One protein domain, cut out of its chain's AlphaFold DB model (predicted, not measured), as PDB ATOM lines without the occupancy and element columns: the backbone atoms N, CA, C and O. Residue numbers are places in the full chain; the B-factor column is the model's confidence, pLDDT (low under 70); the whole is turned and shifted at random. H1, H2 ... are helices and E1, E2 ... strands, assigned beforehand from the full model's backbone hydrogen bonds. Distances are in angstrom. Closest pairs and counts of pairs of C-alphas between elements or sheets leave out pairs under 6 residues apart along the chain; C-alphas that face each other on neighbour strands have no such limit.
ATOM      1  N   VAL A 864     202.902 223.074 130.410       57.22
ATOM      2  CA  VAL A 864     202.752 221.624 130.245       57.22
ATOM      3  C   VAL A 864     204.033 220.947 130.715       57.22
ATOM      4  O   VAL A 864     205.121 221.219 130.202       57.22
ATOM      5  N   VAL A 865     203.917 220.034 131.684       61.97
ATOM      6  CA  VAL A 865     205.055 219.241 132.164       61.97
ATOM      7  C   VAL A 865     205.418 218.204 131.104       61.97
ATOM      8  O   VAL A 865     205.001 217.049 131.144       61.97
ATOM      9  N   LEU A 866     206.200 218.646 130.123       69.19
ATOM     10  CA  LEU A 866     206.809 217.787 129.121       69.19
ATOM     11  C   LEU A 866     207.830 216.861 129.787       69.19
ATOM     12  O   LEU A 866     208.531 217.265 130.716       69.19
ATOM     13  N   ASN A 867     207.959 215.634 129.285       70.88
ATOM     14  CA  ASN A 867     209.072 214.775 129.685       70.88
ATOM     15  C   ASN A 867     210.398 215.258 129.079       70.88
ATOM     16  O   ASN A 867     210.398 216.031 128.123       70.88
ATOM     17  N   GLU A 868     211.529 214.781 129.610       74.81
ATOM     18  CA  GLU A 868     212.874 215.207 129.179       74.81
ATOM     19  C   GLU A 868     213.055 215.110 127.656       74.81
ATOM     20  O   GLU A 868     213.520 216.051 127.018       74.81
ATOM     21  N   ARG A 869     212.579 214.018 127.045       81.12
ATOM     22  CA  ARG A 869     212.640 213.813 125.594       81.12
ATOM     23  C   ARG A 869     211.876 214.888 124.813       81.12
ATOM     24  O   ARG A 869     212.388 215.400 123.820       81.12
ATOM     25  N   MET A 870     210.657 215.226 125.231       85.00
ATOM     26  CA  MET A 870     209.867 216.255 124.556       85.00
ATOM     27  C   MET A 870     210.377 217.664 124.836       85.00
ATOM     28  O   MET A 870     210.298 218.505 123.943       85.00
ATOM     29  N   GLN A 871     210.942 217.919 126.017       83.94
ATOM     30  CA  GLN A 871     211.636 219.175 126.307       83.94
ATOM     31  C   GLN A 871     212.825 219.369 125.359       83.94
ATOM     32  O   GLN A 871     212.946 220.427 124.743       83.94
ATOM     33  N   GLU A 872     213.650 218.335 125.165       87.12
ATOM     34  CA  GLU A 872     214.764 218.367 124.211       87.12
ATOM     35  C   GLU A 872     214.281 218.581 122.770       87.12
ATOM     36  O   GLU A 872     214.866 219.385 122.041       87.12
ATOM     37  N   ALA A 873     213.206 217.906 122.350       90.00
ATOM     38  CA  ALA A 873     212.639 218.072 121.012       90.00
ATOM     39  C   ALA A 873     212.093 219.495 120.783       90.00
ATOM     40  O   ALA A 873     212.362 220.092 119.738       90.00
ATOM     41  N   VAL A 874     211.383 220.063 121.769       90.50
ATOM     42  CA  VAL A 874     210.892 221.454 121.753       90.50
ATOM     43  C   VAL A 874     212.055 222.442 121.704       90.50
ATOM     44  O   VAL A 874     212.016 223.390 120.917       90.50
ATOM     45  N   GLN A 875     213.113 222.217 122.485       91.00
ATOM     46  CA  GLN A 875     214.297 223.070 122.471       91.00
ATOM     47  C   GLN A 875     214.990 223.034 121.101       91.00
ATOM     48  O   GLN A 875     215.213 224.084 120.498       91.00
ATOM     49  N   GLN A 876     215.274 221.842 120.572       93.75
ATOM     50  CA  GLN A 876     215.959 221.676 119.286       93.75
ATOM     51  C   GLN A 876     215.175 222.298 118.127       93.75
ATOM     52  O   GLN A 876     215.762 222.974 117.278       93.75
ATOM     53  N   ILE A 877     213.853 222.085 118.075       93.88
ATOM     54  CA  ILE A 877     213.034 222.663 117.008       93.88
ATOM     55  C   ILE A 877     212.926 224.187 117.158       93.88
ATOM     56  O   ILE A 877     212.992 224.889 116.153       93.88
ATOM     57  N   SER A 878     212.857 224.713 118.387       90.62
ATOM     58  CA  SER A 878     212.833 226.159 118.650       90.62
ATOM     59  C   SER A 878     214.141 226.841 118.243       90.62
ATOM     60  O   SER A 878     214.114 227.891 117.604       90.62
ATOM     61  N   GLU A 879     215.294 226.232 118.535       91.19
ATOM     62  CA  GLU A 879     216.606 226.734 118.100       91.19
ATOM     63  C   GLU A 879     216.712 226.782 116.568       91.19
ATOM     64  O   GLU A 879     217.171 227.781 116.005       91.19
ATOM     65  N   LYS A 880     216.237 225.735 115.882       91.31
ATOM     66  CA  LYS A 880     216.207 225.674 114.410       91.31
ATOM     67  C   LYS A 880     215.193 226.628 113.775       91.31
ATOM     68  O   LYS A 880     215.431 227.131 112.680       91.31
ATOM     69  N   MET A 881     214.067 226.875 114.442       87.38
ATOM     70  CA  MET A 881     213.102 227.903 114.048       87.38
ATOM     71  C   MET A 881     213.741 229.293 114.148       87.38
ATOM     72  O   MET A 881     213.705 230.052 113.188       87.38
ATOM     73  N   ASN A 882     214.404 229.599 115.267       85.88
ATOM     74  CA  ASN A 882     214.996 230.916 115.530       85.88
ATOM     75  C   ASN A 882     216.190 231.252 114.621       85.88
ATOM     76  O   ASN A 882     216.449 232.423 114.363       85.88
ATOM     77  N   ASN A 883     216.925 230.248 114.135       86.56
ATOM     78  CA  ASN A 883     218.037 230.453 113.201       86.56
ATOM     79  C   ASN A 883     217.650 230.248 111.720       86.56
ATOM     80  O   ASN A 883     218.527 230.302 110.856       86.56
ATOM     81  N   GLY A 884     216.373 229.976 111.428       84.06
ATOM     82  CA  GLY A 884     215.852 229.795 110.070       84.06
ATOM     83  C   GLY A 884     216.290 228.514 109.349       84.06
ATOM     84  O   GLY A 884     216.043 228.384 108.150       84.06
ATOM     85  N   SER A 885     216.945 227.568 110.030       90.44
ATOM     86  CA  SER A 885     217.488 226.344 109.407       90.44
ATOM     87  C   SER A 885     216.511 225.167 109.359       90.44
ATOM     88  O   SER A 885     216.826 224.141 108.755       90.44
ATOM     89  N   VAL A 886     215.341 225.298 109.988       91.56
ATOM     90  CA  VAL A 886     214.345 224.225 110.067       91.56
ATOM     91  C   VAL A 886     213.778 223.845 108.693       91.56
ATOM     92  O   VAL A 886     213.392 224.694 107.883       91.56
ATOM     93  N   THR A 887     213.686 222.543 108.443       93.56
ATOM     94  CA  THR A 887     213.119 221.967 107.218       93.56
ATOM     95  C   THR A 887     211.685 221.477 107.419       93.56
ATOM     96  O   THR A 887     211.242 221.181 108.529       93.56
ATOM     97  N   LEU A 888     210.952 221.325 106.313       91.69
ATOM     98  CA  LEU A 888     209.575 220.824 106.324       91.69
ATOM     99  C   LEU A 888     209.467 219.410 106.923       91.69
ATOM    100  O   LEU A 888     208.502 219.096 107.617       91.69
ATOM    101  N   GLU A 889     210.459 218.552 106.667       94.56
ATOM    102  CA  GLU A 889     210.507 217.191 107.212       94.56
ATOM    103  C   GLU A 889     210.692 217.193 108.732       94.56
ATOM    104  O   GLU A 889     210.033 216.421 109.425       94.56
ATOM    105  N   GLU A 890     211.520 218.094 109.263       95.00
ATOM    106  CA  GLU A 890     211.741 218.234 110.706       95.00
ATOM    107  C   GLU A 890     210.502 218.768 111.426       95.00
ATOM    108  O   GLU A 890     210.149 218.247 112.484       95.00
ATOM    109  N   ILE A 891     209.789 219.738 110.837       92.12
ATOM    110  CA  ILE A 891     208.513 220.226 111.389       92.12
ATOM    111  C   ILE A 891     207.490 219.089 111.437       92.12
ATOM    112  O   ILE A 891     206.844 218.871 112.463       92.12
ATOM    113  N   ARG A 892     207.357 218.325 110.346       91.62
ATOM    114  CA  ARG A 892     206.433 217.183 110.279       91.62
ATOM    115  C   ARG A 892     206.807 216.089 111.277       91.62
ATOM    116  O   ARG A 892     205.917 215.549 111.932       91.62
ATOM    117  N   ALA A 893     208.096 215.792 111.426       92.31
ATOM    118  CA  ALA A 893     208.592 214.829 112.403       92.31
ATOM    119  C   ALA A 893     208.271 215.270 113.838       92.31
ATOM    120  O   ALA A 893     207.692 214.486 114.589       92.31
ATOM    121  N   PHE A 894     208.544 216.533 114.183       93.94
ATOM    122  CA  PHE A 894     208.205 217.093 115.492       93.94
ATOM    123  C   PHE A 894     206.695 217.044 115.755       93.94
ATOM    124  O   PHE A 894     206.270 216.552 116.796       93.94
ATOM    125  N   LYS A 895     205.861 217.481 114.801       88.19
ATOM    126  CA  LYS A 895     204.395 217.434 114.943       88.19
ATOM    127  C   LYS A 895     203.885 216.007 115.147       88.19
ATOM    128  O   LYS A 895     202.970 215.797 115.941       88.19
ATOM    129  N   GLN A 896     204.462 215.025 114.455       87.38
ATOM    130  CA  GLN A 896     204.110 213.616 114.629       87.38
ATOM    131  C   GLN A 896     204.533 213.085 116.005       87.38
ATOM    132  O   GLN A 896     203.771 212.356 116.648       87.38
ATOM    133  N   GLU A 897     205.730 213.448 116.467       86.81
ATOM    134  CA  GLU A 897     206.232 213.080 117.790       86.81
ATOM    135  C   GLU A 897     205.377 213.707 118.899       86.81
ATOM    136  O   GLU A 897     204.909 212.991 119.781       86.81
ATOM    137  N   TYR A 898     205.055 214.997 118.788       85.19
ATOM    138  CA  TYR A 898     204.191 215.711 119.726       85.19
ATOM    139  C   TYR A 898     202.772 215.122 119.780       85.19
ATOM    140  O   TYR A 898     202.258 214.865 120.865       85.19
ATOM    141  N   ARG A 899     202.160 214.792 118.631       82.88
ATOM    142  CA  ARG A 899     200.865 214.077 118.592       82.88
ATOM    143  C   ARG A 899     200.943 212.706 119.261       82.88
ATOM    144  O   ARG A 899     200.008 212.293 119.942       82.88
ATOM    145  N   THR A 900     202.044 211.982 119.063       81.88
ATOM    146  CA  THR A 900     202.257 210.678 119.708       81.88
ATOM    147  C   THR A 900     202.357 210.841 121.221       81.88
ATOM    148  O   THR A 900     201.695 210.103 121.948       81.88
ATOM    149  N   TYR A 901     203.106 211.842 121.684       79.62
ATOM    150  CA  TYR A 901     203.206 212.191 123.096       79.62
ATOM    151  C   TYR A 901     201.841 212.572 123.691       79.62
ATOM    152  O   TYR A 901     201.473 212.024 124.726       79.62
ATOM    153  N   GLN A 902     201.044 213.410 123.017       75.94
ATOM    154  CA  GLN A 902     199.683 213.757 123.460       75.94
ATOM    155  C   GLN A 902     198.767 212.527 123.560       75.94
ATOM    156  O   GLN A 902     198.059 212.360 124.552       75.94
ATOM    157  N   ASN A 903     198.821 211.616 122.582       75.81
ATOM    158  CA  ASN A 903     198.053 210.369 122.633       75.81
ATOM    159  C   ASN A 903     198.489 209.469 123.799       75.81
ATOM    160  O   ASN A 903     197.643 208.890 124.478       75.81
ATOM    161  N   GLN A 904     199.797 209.352 124.046       73.31
ATOM    162  CA  GLN A 904     200.325 208.594 125.184       73.31
ATOM    163  C   GLN A 904     199.921 209.239 126.514       73.31
ATOM    164  O   GLN A 904     199.500 208.528 127.420       73.31
ATOM    165  N   LEU A 905     199.966 210.571 126.609       70.25
ATOM    166  CA  LEU A 905     199.512 211.347 127.764       70.25
ATOM    167  C   LEU A 905     198.024 211.099 128.066       70.25
ATOM    168  O   LEU A 905     197.651 210.912 129.225       70.25
ATOM    169  N   GLY A 906     197.176 211.037 127.036       68.44
ATOM    170  CA  GLY A 906     195.761 210.669 127.164       68.44
ATOM    171  C   GLY A 906     195.538 209.249 127.700       68.44
ATOM    172  O   GLY A 906     194.561 209.003 128.397       68.44
ATOM    173  N   GLN A 907     196.468 208.324 127.450       69.50
ATOM    174  CA  GLN A 907     196.373 206.935 127.911       69.50
ATOM    175  C   GLN A 907     196.860 206.727 129.354       69.50
ATOM    176  O   GLN A 907     196.519 205.708 129.949       69.50
ATOM    177  N   VAL A 908     197.607 207.662 129.958       69.94
ATOM    178  CA  VAL A 908     198.250 207.439 131.273       69.94
ATOM    179  C   VAL A 908     197.246 207.129 132.394       69.94
ATOM    180  O   VAL A 908     197.543 206.292 133.239       69.94
ATOM    181  N   LEU A 909     196.046 207.723 132.400       67.38
ATOM    182  CA  LEU A 909     195.030 207.387 133.415       67.38
ATOM    183  C   LEU A 909     194.368 206.036 133.172       67.38
ATOM    184  O   LEU A 909     194.029 205.356 134.130       67.38
ATOM    185  N   SER A 910     194.254 205.596 131.915       68.00
ATOM    186  CA  SER A 910     193.756 204.246 131.614       68.00
ATOM    187  C   SER A 910     194.688 203.133 132.113       68.00
ATOM    188  O   SER A 910     194.268 201.985 132.190       68.00
ATOM    189  N   LEU A 911     195.931 203.476 132.486       67.88
ATOM    190  CA  LEU A 911     196.909 202.577 133.112       67.88
ATOM    191  C   LEU A 911     196.801 202.556 134.646       67.88
ATOM    192  O   LEU A 911     197.647 201.966 135.322       67.88
ATOM    193  N   VAL A 912     195.773 203.201 135.195       67.25
ATOM    194  CA  VAL A 912     195.408 203.147 136.607       67.25
ATOM    195  C   VAL A 912     194.000 202.571 136.704       67.25
ATOM    196  O   VAL A 912     193.022 203.186 136.279       67.25
ATOM    197  N   GLU A 913     193.891 201.365 137.252       66.75
ATOM    198  CA  GLU A 913     192.610 200.694 137.465       66.75
ATOM    199  C   GLU A 913     192.032 201.059 138.837       66.75
ATOM    200  O   GLU A 913     192.739 201.497 139.746       66.75
ATOM    201  N   ARG A 914     190.712 200.909 138.994       68.94
ATOM    202  CA  ARG A 914     190.063 201.087 140.298       68.94
ATOM    203  C   ARG A 914     190.138 199.783 141.074       68.94
ATOM    204  O   ARG A 914     189.597 198.778 140.616       68.94
ATOM    205  N   SER A 915     190.737 199.842 142.254       66.56
ATOM    206  CA  SER A 915     190.750 198.752 143.224       66.56
ATOM    207  C   SER A 915     189.332 198.452 143.737       66.56
ATOM    208  O   SER A 915     188.423 199.288 143.647       66.56
ATOM    209  N   ASP A 916     189.146 197.285 144.359       72.12
ATOM    210  CA  ASP A 916     187.976 197.048 145.212       72.12
ATOM    211  C   ASP A 916     187.893 198.127 146.306       72.12
ATOM    212  O   ASP A 916     188.912 198.586 146.824       72.12
ATOM    213  N   ARG A 917     186.667 198.530 146.670       76.44
ATOM    214  CA  ARG A 917     186.412 199.625 147.620       76.44
ATOM    215  C   ARG A 917     187.220 199.440 148.925       76.44
ATOM    216  O   ARG A 917     186.922 198.494 149.661       76.44
ATOM    217  N   PRO A 918     188.178 200.334 149.246       74.19
ATOM    218  CA  PRO A 918     189.042 200.175 150.410       74.19
ATOM    219  C   PRO A 918     188.309 200.440 151.736       74.19
ATOM    220  O   PRO A 918     187.280 201.120 151.790       74.19
ATOM    221  N   GLU A 919     188.843 199.885 152.826       70.50
ATOM    222  CA  GLU A 919     188.319 200.068 154.186       70.50
ATOM    223  C   GLU A 919     188.465 201.545 154.615       70.50
ATOM    224  O   GLU A 919     189.523 202.146 154.427       70.50
ATOM    225  N   GLY A 920     187.401 202.157 155.154       69.19
ATOM    226  CA  GLY A 920     187.362 203.596 155.472       69.19
ATOM    227  C   GLY A 920     186.877 204.509 154.337       69.19
ATOM    228  O   GLY A 920     186.809 205.721 154.511       69.19
ATOM    229  N   ALA A 921     186.485 203.940 153.196       70.94
ATOM    230  CA  ALA A 921     186.019 204.672 152.018       70.94
ATOM    231  C   ALA A 921     184.480 204.598 151.837       70.94
ATOM    232  O   ALA A 921     183.931 204.638 150.731       70.94
ATOM    233  N   GLU A 922     183.764 204.425 152.953       78.50
ATOM    234  CA  GLU A 922     182.317 204.163 153.069       78.50
ATOM    235  C   GLU A 922     181.435 205.370 152.708       78.50
ATOM    236  O   GLU A 922     180.277 205.210 152.305       78.50
ATOM    237  N   ASN A 923     182.006 206.568 152.789       74.38
ATOM    238  CA  ASN A 923     181.395 207.824 152.376       74.38
ATOM    239  C   ASN A 923     181.576 208.109 150.873       74.38
ATOM    240  O   ASN A 923     180.778 208.857 150.332       74.38
ATOM    241  N   ILE A 924     182.546 207.517 150.165       78.25
ATOM    242  CA  ILE A 924     182.729 207.748 148.716       78.25
ATOM    243  C   ILE A 924     181.661 206.983 147.918       78.25
ATOM    244  O   ILE A 924     181.556 205.759 148.016       78.25
ATOM    245  N   ILE A 925     180.863 207.705 147.132       75.75
ATOM    246  CA  ILE A 925     179.781 207.172 146.290       75.75
ATOM    247  C   ILE A 925     180.323 206.759 144.926       75.75
ATOM    248  O   ILE A 925     180.042 205.660 144.449       75.75
ATOM    249  N   GLU A 926     181.074 207.653 144.291       76.81
ATOM    250  CA  GLU A 926     181.555 207.480 142.930       76.81
ATOM    251  C   GLU A 926     182.822 208.305 142.738       76.81
ATOM    252  O   GLU A 926     182.917 209.433 143.214       76.81
ATOM    253  N   ILE A 927     183.781 207.736 142.018       74.62
ATOM    254  CA  ILE A 927     184.883 208.486 141.426       74.62
ATOM    255  C   ILE A 927     184.640 208.444 139.926       74.62
ATOM    256  O   ILE A 927     184.270 207.389 139.409       74.62
ATOM    257  N   TYR A 928     184.812 209.538 139.208       70.62
ATOM    258  CA  TYR A 928     184.811 209.526 137.748       70.62
ATOM    259  C   TYR A 928     185.717 210.623 137.212       70.62
ATOM    260  O   TYR A 928     186.018 211.591 137.903       70.62
ATOM    261  N   GLU A 929     186.224 210.398 136.006       68.44
ATOM    262  CA  GLU A 929     186.928 211.436 135.271       68.44
ATOM    263  C   GLU A 929     185.866 212.343 134.664       68.44
ATOM    264  O   GLU A 929     184.959 211.858 133.979       68.44
ATOM    265  N   ASP A 930     185.958 213.630 134.963       63.94
ATOM    266  CA  ASP A 930     185.181 214.653 134.287       63.94
ATOM    267  C   ASP A 930     186.167 215.526 133.520       63.94
ATOM    268  O   ASP A 930     187.181 215.974 134.062       63.94
ATOM    269  N   ILE A 931     185.899 215.738 132.239       57.47
ATOM    270  CA  ILE A 931     186.633 216.742 131.478       57.47
ATOM    271  C   ILE A 931     185.836 218.022 131.684       57.47
ATOM    272  O   ILE A 931     184.924 218.326 130.913       57.47
ATOM    273  N   GLU A 932     186.121 218.743 132.768       50.41
ATOM    274  CA  GLU A 932     185.530 220.065 132.943       50.41
ATOM    275  C   GLU A 932     186.135 221.016 131.906       50.41
ATOM    276  O   GLU A 932     187.269 221.479 132.020       50.41
ATOM    277  N   PHE A 933     185.338 221.325 130.882       42.06
ATOM    278  CA  PHE A 933     185.490 222.552 130.111       42.06
ATOM    279  C   PHE A 933     185.269 223.727 131.068       42.06
ATOM    280  O   PHE A 933     184.145 223.944 131.529       42.06
ATOM    281  N   ALA A 934     186.311 224.504 131.361       34.16
ATOM    282  CA  ALA A 934     186.120 225.775 132.051       34.16
ATOM    283  C   ALA A 934     185.164 226.661 131.216       34.16
ATOM    284  O   ALA A 934     185.377 226.825 130.009       34.16
ATOM    285  N   PRO A 935     184.090 227.225 131.798       32.09
ATOM    286  CA  PRO A 935     183.146 228.024 131.037       32.09
ATOM    287  C   PRO A 935     183.747 229.395 130.692       32.09
ATOM    288  O   PRO A 935     183.943 230.238 131.559       32.09
ATOM    289  N   TYR A 936     183.993 229.586 129.397       31.78
ATOM    290  CA  TYR A 936     183.671 230.770 128.590       31.78
ATOM    291  C   TYR A 936     183.897 232.164 129.219       31.78
ATOM    292  O   TYR A 936     183.072 232.655 129.989       31.78
ATOM    293  N   TYR A 937     184.919 232.873 128.730       30.78
ATOM    294  CA  TYR A 937     184.827 234.315 128.478       30.78
ATOM    295  C   TYR A 937     185.294 234.610 127.046       30.78
ATOM    296  O   TYR A 937     186.286 234.074 126.567       30.78
ATOM    297  N   GLU A 938     184.497 235.417 126.351       39.81
ATOM    298  CA  GLU A 938     184.576 235.740 124.927       39.81
ATOM    299  C   GLU A 938     185.894 236.427 124.533       39.81
ATOM    300  O   GLU A 938     186.073 237.604 124.826       39.81
ATOM    301  N   SER A 939     186.773 235.713 123.822       34.75
ATOM    302  CA  SER A 939     187.505 236.160 122.619       34.75
ATOM    303  C   SER A 939     188.649 235.183 122.321       34.75
ATOM    304  O   SER A 939     189.581 235.105 123.107       34.75
ATOM    305  N   GLY A 940     188.594 234.480 121.184       38.06
ATOM    306  CA  GLY A 940     189.744 233.761 120.614       38.06
ATOM    307  C   GLY A 940     190.280 232.580 121.432       38.06
ATOM    308  O   GLY A 940     191.305 232.709 122.073       38.06
ATOM    309  N   ASP A 941     189.600 231.436 121.338       44.22
ATOM    310  CA  ASP A 941     190.146 230.073 121.501       44.22
ATOM    311  C   ASP A 941     191.154 229.829 122.651       44.22
ATOM    312  O   ASP A 941     192.234 229.289 122.434       44.22
ATOM    313  N   ASP A 942     190.762 230.170 123.883       46.91
ATOM    314  CA  ASP A 942     191.443 229.764 125.119       46.91
ATOM    315  C   ASP A 942     190.451 229.018 126.033       46.91
ATOM    316  O   ASP A 942     189.662 229.618 126.767       46.91
ATOM    317  N   SER A 943     190.487 227.685 126.009       40.75
ATOM    318  CA  SER A 943     189.946 226.858 127.093       40.75
ATOM    319  C   SER A 943     191.026 225.882 127.540       40.75
ATOM    320  O   SER A 943     191.373 224.972 126.787       40.75
ATOM    321  N   GLU A 944     191.564 226.058 128.750       44.62
ATOM    322  CA  GLU A 944     192.414 225.037 129.369       44.62
ATOM    323  C   GLU A 944     191.581 223.757 129.547       44.62
ATOM    324  O   GLU A 944     190.673 223.714 130.380       44.62
ATOM    325  N   GLU A 945     191.874 222.707 128.777       53.44
ATOM    326  CA  GLU A 945     191.391 221.361 129.092       53.44
ATOM    327  C   GLU A 945     192.134 220.868 130.338       53.44
ATOM    328  O   GLU A 945     193.259 220.364 130.273       53.44
ATOM    329  N   ILE A 946     191.512 221.025 131.504       58.53
ATOM    330  CA  ILE A 946     192.055 220.499 132.754       58.53
ATOM    331  C   ILE A 946     191.512 219.082 132.930       58.53
ATOM    332  O   ILE A 946     190.306 218.850 132.895       58.53
ATOM    333  N   SER A 947     192.399 218.107 133.129       69.38
ATOM    334  CA  SER A 947     191.971 216.747 133.465       69.38
ATOM    335  C   SER A 947     191.569 216.683 134.946       69.38
ATOM    336  O   SER A 947     192.431 216.818 135.823       69.38
ATOM    337  N   VAL A 948     190.276 216.483 135.224       70.00
ATOM    338  CA  VAL A 948     189.711 216.479 136.582       70.00
ATOM    339  C   VAL A 948     189.208 215.086 136.964       70.00
ATOM    340  O   VAL A 948     188.557 214.383 136.196       70.00
ATOM    341  N   ILE A 949     189.500 214.675 138.194       76.69
ATOM    342  CA  ILE A 949     188.905 213.507 138.839       76.69
ATOM    343  C   ILE A 949     187.929 214.014 139.893       76.69
ATOM    344  O   ILE A 949     188.324 214.644 140.874       76.69
ATOM    345  N   VAL A 950     186.649 213.708 139.716       79.00
ATOM    346  CA  VAL A 950     185.610 214.067 140.678       79.00
ATOM    347  C   VAL A 950     185.385 212.896 141.624       79.00
ATOM    348  O   VAL A 950     185.085 211.777 141.198       79.00
ATOM    349  N   VAL A 951     185.514 213.154 142.923       82.94
ATOM    350  CA  VAL A 951     185.239 212.209 144.008       82.94
ATOM    351  C   VAL A 951     183.959 212.654 144.703       82.94
ATOM    352  O   VAL A 951     183.949 213.627 145.452       82.94
ATOM    353  N   ARG A 952     182.857 211.940 144.472       80.75
ATOM    354  CA  ARG A 952     181.574 212.222 145.125       80.75
ATOM    355  C   ARG A 952     181.473 211.514 146.465       80.75
ATOM    356  O   ARG A 952     181.647 210.295 146.526       80.75
ATOM    357  N   THR A 953     181.107 212.242 147.517       80.50
ATOM    358  CA  THR A 953     180.936 211.703 148.874       80.50
ATOM    359  C   THR A 953     179.515 211.891 149.414       80.50
ATOM    360  O   THR A 953     178.805 212.831 149.065       80.50
ATOM    361  N   ASN A 954     179.075 210.972 150.275       75.25
ATOM    362  CA  ASN A 954     177.848 211.055 151.057       75.25
ATOM    363  C   ASN A 954     178.188 211.656 152.431       75.25
ATOM    364  O   ASN A 954     178.618 210.927 153.326       75.25
ATOM    365  N   GLY A 955     178.032 212.972 152.592       67.94
ATOM    366  CA  GLY A 955     178.334 213.683 153.840       67.94
ATOM    367  C   GLY A 955     179.677 214.430 153.840       67.94
ATOM    368  O   GLY A 955     180.479 214.323 152.918       67.94
ATOM    369  N   ASN A 956     179.909 215.220 154.896       61.75
ATOM    370  CA  ASN A 956     181.049 216.148 155.026       61.75
ATOM    371  C   ASN A 956     182.346 215.496 155.549       61.75
ATOM    372  O   ASN A 956     183.239 216.206 156.011       61.75
ATOM    373  N   ASP A 957     182.439 214.168 155.553       65.50
ATOM    374  CA  ASP A 957     183.619 213.478 156.075       65.50
ATOM    375  C   ASP A 957     184.818 213.681 155.132       65.50
ATOM    376  O   ASP A 957     184.722 213.440 153.928       65.50
ATOM    377  N   GLU A 958     185.946 214.128 155.693       69.44
ATOM    378  CA  GLU A 958     187.185 214.398 154.960       69.44
ATOM    379  C   GLU A 958     187.754 213.100 154.368       69.44
ATOM    380  O   GLU A 958     187.980 212.120 155.083       69.44
ATOM    381  N   VAL A 959     188.002 213.083 153.056       75.69
ATOM    382  CA  VAL A 959     188.654 211.948 152.394       75.69
ATOM    383  C   VAL A 959     190.169 212.132 152.487       75.69
ATOM    384  O   VAL A 959     190.726 213.092 151.954       75.69
ATOM    385  N   SER A 960     190.852 211.210 153.169       80.12
ATOM    386  CA  SER A 960     192.307 211.270 153.328       80.12
ATOM    387  C   SER A 960     193.053 210.805 152.073       80.12
ATOM    388  O   SER A 960     192.563 209.977 151.299       80.12
ATOM    389  N   ASN A 961     194.295 211.276 151.906       79.88
ATOM    390  CA  ASN A 961     195.161 210.843 150.804       79.88
ATOM    391  C   ASN A 961     195.440 209.333 150.865       79.88
ATOM    392  O   ASN A 961     195.545 208.703 149.818       79.88
ATOM    393  N   ASP A 962     195.485 208.730 152.059       79.94
ATOM    394  CA  ASP A 962     195.668 207.281 152.236       79.94
ATOM    395  C   ASP A 962     194.485 206.471 151.679       79.94
ATOM    396  O   ASP A 962     194.688 205.390 151.123       79.94
ATOM    397  N   VAL A 963     193.256 206.990 151.808       78.38
ATOM    398  CA  VAL A 963     192.039 206.356 151.273       78.38
ATOM    399  C   VAL A 963     191.992 206.482 149.751       78.38
ATOM    400  O   VAL A 963     191.740 205.489 149.071       78.38
ATOM    401  N   LEU A 964     192.294 207.667 149.205       76.38
ATOM    402  CA  LEU A 964     192.381 207.864 147.753       76.38
ATOM    403  C   LEU A 964     193.508 207.028 147.134       76.38
ATOM    404  O   LEU A 964     193.338 206.477 146.051       76.38
ATOM    405  N   THR A 965     194.635 206.881 147.835       78.62
ATOM    406  CA  THR A 965     195.781 206.105 147.344       78.62
ATOM    407  C   THR A 965     195.466 204.616 147.257       78.62
ATOM    408  O   THR A 965     195.874 203.963 146.309       78.62
ATOM    409  N   GLN A 966     194.701 204.062 148.200       77.94
ATOM    410  CA  GLN A 966     194.282 202.654 148.145       77.94
ATOM    411  C   GLN A 966     193.231 202.374 147.059       77.94
ATOM    412  O   GLN A 966     193.039 201.221 146.671       77.94
ATOM    413  N   TRP A 967     192.545 203.412 146.575       74.94
ATOM    414  CA  TRP A 967     191.486 203.290 145.574       74.94
ATOM    415  C   TRP A 967     192.026 203.084 144.149       74.94
ATOM    416  O   TRP A 967     191.334 202.530 143.295       74.94
ATOM    417  N   PHE A 968     193.257 203.515 143.887       76.75
ATOM    418  CA  PHE A 968     193.909 203.385 142.590       76.75
ATOM    419  C   PHE A 968     194.927 202.239 142.608       76.75
ATOM    420  O   PHE A 968     195.731 202.127 143.533       76.75
ATOM    421  N   GLU A 969     194.930 201.411 141.566       77.56
ATOM    422  CA  GLU A 969     195.925 200.360 141.354       77.56
ATOM    423  C   GLU A 969     196.694 200.652 140.060       77.56
ATOM    424  O   GLU A 969     196.118 200.773 138.980       77.56
ATOM    425  N   ALA A 970     198.012 200.828 140.174       77.56
ATOM    426  CA  ALA A 970     198.851 201.231 139.053       77.56
ATOM    427  C   ALA A 970     199.314 200.017 138.234       77.56
ATOM    428  O   ALA A 970     199.801 199.036 138.798       77.56
ATOM    429  N   GLN A 971     199.217 200.101 136.907       77.06
ATOM    430  CA  GLN A 971     199.648 199.053 135.977       77.06
ATOM    431  C   GLN A 971     200.854 199.509 135.130       77.06
ATOM    432  O   GLN A 971     201.178 200.698 135.047       77.06
ATOM    433  N   ASP A 972     201.535 198.551 134.489       73.75
ATOM    434  CA  ASP A 972     202.510 198.765 133.402       73.75
ATOM    435  C   ASP A 972     203.631 199.797 133.670       73.75
ATOM    436  O   ASP A 972     204.023 200.590 132.806       73.75
ATOM    437  N   GLY A 973     204.196 199.763 134.881       72.50
ATOM    438  CA  GLY A 973     205.307 200.638 135.280       72.50
ATOM    439  C   GLY A 973     204.884 202.073 135.610       72.50
ATOM    440  O   GLY A 973     205.738 202.966 135.624       72.50
ATOM    441  N   THR A 974     203.588 202.287 135.856       79.50
ATOM    442  CA  THR A 974     203.031 203.521 136.420       79.50
ATOM    443  C   THR A 974     203.182 203.520 137.937       79.50
ATOM    444  O   THR A 974     202.855 202.545 138.605       79.50
ATOM    445  N   GLU A 975     203.663 204.621 138.488       81.56
ATOM    446  CA  GLU A 975     203.590 204.969 139.901       81.56
ATOM    447  C   GLU A 975     202.685 206.191 140.037       81.56
ATOM    448  O   GLU A 975     202.571 206.989 139.108       81.56
ATOM    449  N   PHE A 976     202.044 206.367 141.188       84.31
ATOM    450  CA  PHE A 976     201.286 207.582 141.435       84.31
ATOM    451  C   PHE A 976     201.447 208.097 142.855       84.31
ATOM    452  O   PHE A 976     201.792 207.358 143.777       84.31
ATOM    453  N   SER A 977     201.194 209.388 143.024       84.75
ATOM    454  CA  SER A 977     201.148 210.050 144.321       84.75
ATOM    455  C   SER A 977     200.011 211.060 144.360       84.75
ATOM    456  O   SER A 977     199.578 211.570 143.330       84.75
ATOM    457  N   ILE A 978     199.502 211.331 145.558       85.69
ATOM    458  CA  ILE A 978     198.457 212.328 145.779       85.69
ATOM    459  C   ILE A 978     199.033 213.406 146.683       85.69
ATOM    460  O   ILE A 978     199.522 213.113 147.777       85.69
ATOM    461  N   ILE A 979     198.987 214.645 146.208       84.19
ATOM    462  CA  ILE A 979     199.460 215.831 146.924       84.19
ATOM    463  C   ILE A 979     198.315 216.829 147.092       84.19
ATOM    464  O   ILE A 979     197.306 216.744 146.395       84.19
ATOM    465  N   ASP A 980     198.457 217.772 148.018       81.38
ATOM    466  CA  ASP A 980     197.462 218.830 148.204       81.38
ATOM    467  C   ASP A 980     197.507 219.817 147.028       81.38
ATOM    468  O   ASP A 980     198.588 220.147 146.535       81.38
ATOM    469  N   SER A 981     196.335 220.265 146.564       81.19
ATOM    470  CA  SER A 981     196.246 221.286 145.516       81.19
ATOM    471  C   SER A 981     196.303 222.687 146.120       81.19
ATOM    472  O   SER A 981     195.733 222.946 147.179       81.19
ATOM    473  N   ASP A 982     196.966 223.606 145.428       76.88
ATOM    474  CA  ASP A 982     196.931 225.046 145.689       76.88
ATOM    475  C   ASP A 982     195.920 225.789 144.792       76.88
ATOM    476  O   ASP A 982     195.736 227.000 144.946       76.88
ATOM    477  N   ARG A 983     195.240 225.077 143.877       74.88
ATOM    478  CA  ARG A 983     194.263 225.634 142.931       74.88
ATOM    479  C   ARG A 983     192.870 225.703 143.564       74.88
ATOM    480  O   ARG A 983     192.332 224.697 144.017       74.88
ATOM    481  N   GLU A 984     192.267 226.892 143.568       72.69
ATOM    482  CA  GLU A 984     190.915 227.110 144.105       72.69
ATOM    483  C   GLU A 984     189.884 226.226 143.375       72.69
ATOM    484  O   GLU A 984     189.868 226.179 142.147       72.69
ATOM    485  N   GLY A 985     189.047 225.504 144.133       71.94
ATOM    486  CA  GLY A 985     188.050 224.561 143.598       71.94
ATOM    487  C   GLY A 985     188.509 223.098 143.489       71.94
ATOM    488  O   GLY A 985     187.680 222.224 143.232       71.94
ATOM    489  N   TYR A 986     189.790 222.814 143.743       81.19
ATOM    490  CA  TYR A 986     190.349 221.462 143.717       81.19
ATOM    491  C   TYR A 986     191.030 221.133 145.045       81.19
ATOM    492  O   TYR A 986     191.795 221.927 145.583       81.19
ATOM    493  N   ASP A 987     190.762 219.947 145.584       83.50
ATOM    494  CA  ASP A 987     191.244 219.550 146.907       83.50
ATOM    495  C   ASP A 987     192.636 218.923 146.848       83.50
ATOM    496  O   ASP A 987     193.459 219.140 147.742       83.50
ATOM    497  N   ARG A 988     192.910 218.111 145.820       87.00
ATOM    498  CA  ARG A 988     194.166 217.356 145.669       87.00
ATOM    499  C   ARG A 988     194.651 217.356 144.223       87.00
ATOM    500  O   ARG A 988     193.935 217.755 143.308       87.00
ATOM    501  N   ILE A 989     195.869 216.875 144.014       84.31
ATOM    502  CA  ILE A 989     196.444 216.585 142.703       84.31
ATOM    503  C   ILE A 989     196.938 215.139 142.721       84.31
ATOM    504  O   ILE A 989     197.778 214.775 143.546       84.31
ATOM    505  N   LEU A 990     196.425 214.318 141.807       82.38
ATOM    506  CA  LEU A 990     196.945 212.989 141.512       82.38
ATOM    507  C   LEU A 990     198.050 213.116 140.461       82.38
ATOM    508  O   LEU A 990     197.804 213.518 139.324       82.38
ATOM    509  N   VAL A 991     199.269 212.757 140.838       84.00
ATOM    510  CA  VAL A 991     200.439 212.721 139.965       84.00
ATOM    511  C   VAL A 991     200.649 211.284 139.515       84.00
ATOM    512  O   VAL A 991     200.942 210.429 140.341       84.00
ATOM    513  N   LEU A 992     200.520 211.011 138.222       79.19
ATOM    514  CA  LEU A 992     200.810 209.716 137.608       79.19
ATOM    515  C   LEU A 992     202.159 209.794 136.901       79.19
ATOM    516  O   LEU A 992     202.325 210.635 136.028       79.19
ATOM    517  N   ASN A 993     203.103 208.920 137.226       78.44
ATOM    518  CA  ASN A 993     204.398 208.804 136.564       78.44
ATOM    519  C   ASN A 993     204.540 207.409 135.953       78.44
ATOM    520  O   ASN A 993     204.682 206.427 136.672       78.44
ATOM    521  N   ASN A 994     204.519 207.305 134.629       80.44
ATOM    522  CA  ASN A 994     204.787 206.055 133.937       80.44
ATOM    523  C   ASN A 994     206.252 205.994 133.494       80.44
ATOM    524  O   ASN A 994     206.656 206.673 132.552       80.44
ATOM    525  N   SER A 995     207.030 205.131 134.147       73.31
ATOM    526  CA  SER A 995     208.456 204.930 133.865       73.31
ATOM    527  C   SER A 995     208.725 204.232 132.524       73.31
ATOM    528  O   SER A 995     209.764 204.465 131.909       73.31
ATOM    529  N   THR A 996     207.779 203.424 132.037       73.75
ATOM    530  CA  THR A 996     207.860 202.716 130.747       73.75
ATOM    531  C   THR A 996     207.714 203.677 129.564       73.75
ATOM    532  O   THR A 996     208.405 203.545 128.555       73.75
ATOM    533  N   LEU A 997     206.818 204.655 129.692       69.75
ATOM    534  CA  LEU A 997     206.549 205.709 128.713       69.75
ATOM    535  C   LEU A 997     207.421 206.951 128.956       69.75
ATOM    536  O   LEU A 997     207.569 207.781 128.061       69.75
ATOM    537  N   GLY A 998     207.992 207.077 130.156       71.44
ATOM    538  CA  GLY A 998     208.703 208.264 130.617       71.44
ATOM    539  C   GLY A 998     207.796 209.493 130.656       71.44
ATOM    540  O   GLY A 998     208.196 210.539 130.159       71.44
ATOM    541  N   ILE A 999     206.558 209.376 131.145       70.94
ATOM    542  CA  ILE A 999     205.556 210.461 131.145       70.94
ATOM    543  C   ILE A 999     205.039 210.686 132.562       70.94
ATOM    544  O   ILE A 999     204.640 209.729 133.220       70.94
ATOM    545  N   THR A1000     204.956 211.951 132.981       73.38
ATOM    546  CA  THR A1000     204.250 212.355 134.202       73.38
ATOM    547  C   THR A1000     203.004 213.162 133.838       73.38
ATOM    548  O   THR A1000     203.114 214.135 133.097       73.38
ATOM    549  N   LYS A1001     201.828 212.784 134.349       74.69
ATOM    550  CA  LYS A1001     200.560 213.506 134.166       74.69
ATOM    551  C   LYS A1001     199.951 213.881 135.514       74.69
ATOM    552  O   LYS A1001     200.013 213.099 136.455       74.69
ATOM    553  N   TYR A1002     199.336 215.055 135.580       77.50
ATOM    554  CA  TYR A1002     198.670 215.574 136.770       77.50
ATOM    555  C   TYR A1002     197.159 215.597 136.530       77.50
ATOM    556  O   TYR A1002     196.716 216.059 135.480       77.50
ATOM    557  N   TYR A1003     196.387 215.105 137.493       77.88
ATOM    558  CA  TYR A1003     194.930 215.205 137.525       77.88
ATOM    559  C   TYR A1003     194.528 215.998 138.757       77.88
ATOM    560  O   TYR A1003     194.909 215.637 139.871       77.88
ATOM    561  N   TYR A1004     193.757 217.061 138.574       80.94
ATOM    562  CA  TYR A1004     193.180 217.761 139.714       80.94
ATOM    563  C   TYR A1004     192.031 216.932 140.272       80.94
ATOM    564  O   TYR A1004     191.220 216.402 139.522       80.94
ATOM    565  N   VAL A1005     191.968 216.786 141.589       81.25
ATOM    566  CA  VAL A1005     190.938 216.001 142.261       81.25
ATOM    567  C   VAL A1005     190.019 216.959 143.000       81.25
ATOM    568  O   VAL A1005     190.473 217.668 143.898       81.25
ATOM    569  N   SER A1006     188.742 216.971 142.629       83.38
ATOM    570  CA  SER A1006     187.702 217.726 143.331       83.38
ATOM    571  C   SER A1006     186.836 216.766 144.141       83.38
ATOM    572  O   SER A1006     186.358 215.755 143.617       83.38
ATOM    573  N   ILE A1007     186.670 217.038 145.433       82.12
ATOM    574  CA  ILE A1007     185.914 216.205 146.364       82.12
ATOM    575  C   ILE A1007     184.593 216.913 146.657       82.12
ATOM    576  O   ILE A1007     184.526 217.891 147.399       82.12
ATOM    577  N   CYS A1008     183.509 216.403 146.079       78.81
ATOM    578  CA  CYS A1008     182.198 217.038 146.148       78.81
ATOM    579  C   CYS A1008     181.244 216.230 147.034       78.81
ATOM    580  O   CYS A1008     180.986 215.051 146.778       78.81
ATOM    581  N   ASN A1009     180.647 216.872 148.040       74.69
ATOM    582  CA  ASN A1009     179.564 216.265 148.813       74.69
ATOM    583  C   ASN A1009     178.247 216.345 148.022       74.69
ATOM    584  O   ASN A1009     177.865 217.414 147.548       74.69
ATOM    585  N   VAL A1010     177.522 215.228 147.934       65.75
ATOM    586  CA  VAL A1010     176.249 215.105 147.205       65.75
ATOM    587  C   VAL A1010     175.127 215.996 147.755       65.75
ATOM    588  O   VAL A1010     174.177 216.283 147.032       65.75
ATOM    589  N   GLU A1011     175.236 216.507 148.985       58.94
ATOM    590  CA  GLU A1011     174.301 217.522 149.506       58.94
ATOM    591  C   GLU A1011     174.552 218.952 148.976       58.94
ATOM    592  O   GLU A1011     173.677 219.802 149.127       58.94
ATOM    593  N   ASN A1012     175.706 219.213 148.346       53.88
ATOM    594  CA  ASN A1012     176.127 220.528 147.834       53.88
ATOM    595  C   ASN A1012     176.335 220.566 146.300       53.88
ATOM    596  O   ASN A1012     176.939 221.520 145.811       53.88
ATOM    597  N   LEU A1013     175.867 219.549 145.562       46.19
ATOM    598  CA  LEU A1013     175.902 219.497 144.089       46.19
ATOM    599  C   LEU A1013     174.788 220.324 143.435       46.19
ATOM    600  O   LEU A1013     173.621 220.207 143.880       46.19
TER     601      LEU A1013
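What this domain is: This is residues 864 to 1013 of the 1013 residues of the protein "Carboxypeptidase regulatory-like domain-containing protein" of Lachnospiraceae bacterium XBB1006 (UniProt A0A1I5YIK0). A strongly twisted and curled sheet of five strands, E2 E3 E7 E6 E5, makes the body, and a helical hairpin, H1 and H2, reaches away from it as a long arm that joins it by the last residues of H2. The small helix H3 packs on the sheet by E5, a short two-strand ribbon, E1 and E4, lies next to the same edge, and residues 936 to 941 of the loop between E2 and E3 stick out. The printed part has 150 residues with three named helices and seven named strands, in the order H1 H2 E1 E2 E3 H3 E4 E5 E6 E7; the class is mixed, helices and strands. The large sheet is mixed, with E3 and E7 parallel and its other neighbours antiparallel. The whole is loose, with a radius of gyration of the C-alphas of 18.9 A, and flat, spanning 60 by 42 by 21 A.

Where its parts are: In the large sheet, E2 is residues 924 to 933, 23.9 A long from C-alpha 924 at (182.729, 207.748, 148.716), and it bends by 57 degrees at residue 929. E3 is residues 945 to 953, 24.4 A. E7, the longest strand, is residues 999 to 1009, 32.0 A, ending with C-alpha 1009 at (179.564, 216.265, 148.813). E6 is residues 988 to 994, 19.4 A, and E5 is residues 974 to 980, 20.1 A. The small sheet has E1, residues 912 to 914, and E4, residues 968 to 970. H1 is residues 868 to 882, 20.9 A, from C-alpha 868 at (212.874, 215.207, 129.179). H2 is residues 888 to 907, 28.9 A, and H3 is residues 961 to 967.

How they stand to each other: In the large sheet E2 and E5 are the edge strands. E2 and E3 form an antiparallel hairpin, with N 928 and O 950 3.0 A apart. E3 and E7 are parallel, with N 951 and O 1006 2.8 A apart. E5, E6 and E7 form a meander, each strand the antiparallel neighbour of the one before, and both E5 with E6 and E6 with E7 are hairpins. N 977 and O 991 are 2.9 A apart across E5 and E6, and N 1003 and O 990 2.8 A across E6 and E7. H3 is on the sheet; its closest C-alphas to E5 are those of Asn 961 and Ile 978, 6.2 A apart. H3 and E6 are near each other, with 5 pairs of C-alphas within 10 A. E1 and E4 are antiparallel, with N 913 and O 969 2.9 A apart. The closest C-alphas of E4 and E5 are those of Ala 970 and Phe 976, 7.2 A apart. H2 is on the sheet through residues 901 to 907, and it stands up from the sheet, its line rising 67 degrees out of the local plane. The closest C-alphas of H2 and E7 are those of Leu 905 and Lys 1001, 6.8 A apart. H1 and H2 form a helical hairpin: they touch, the closest C-alphas being those of Ala 873 and Phe 894, 7.1 A apart, at a shallow tilt of 29 degrees, opposite ways. H1 is not on the sheet, and H2 and H3 are apart. Every O i to N i+4 pair is within hydrogen-bond range in H1, H2 and H3.

The domain as a whole: The two C-alphas farthest apart are those of Ser 885 and Gly 955, 60.6 A. The printed part has no cut, and residue 1013 is the chain's last. The link from E2 to E3, 11 residues, is long, and residues 936 to 941 in it stand free. The mean pLDDT of the printed part is 74.1; 42 residues are under 70, among them residues 906 to 915, 929 to 947 and 1010 to 1013.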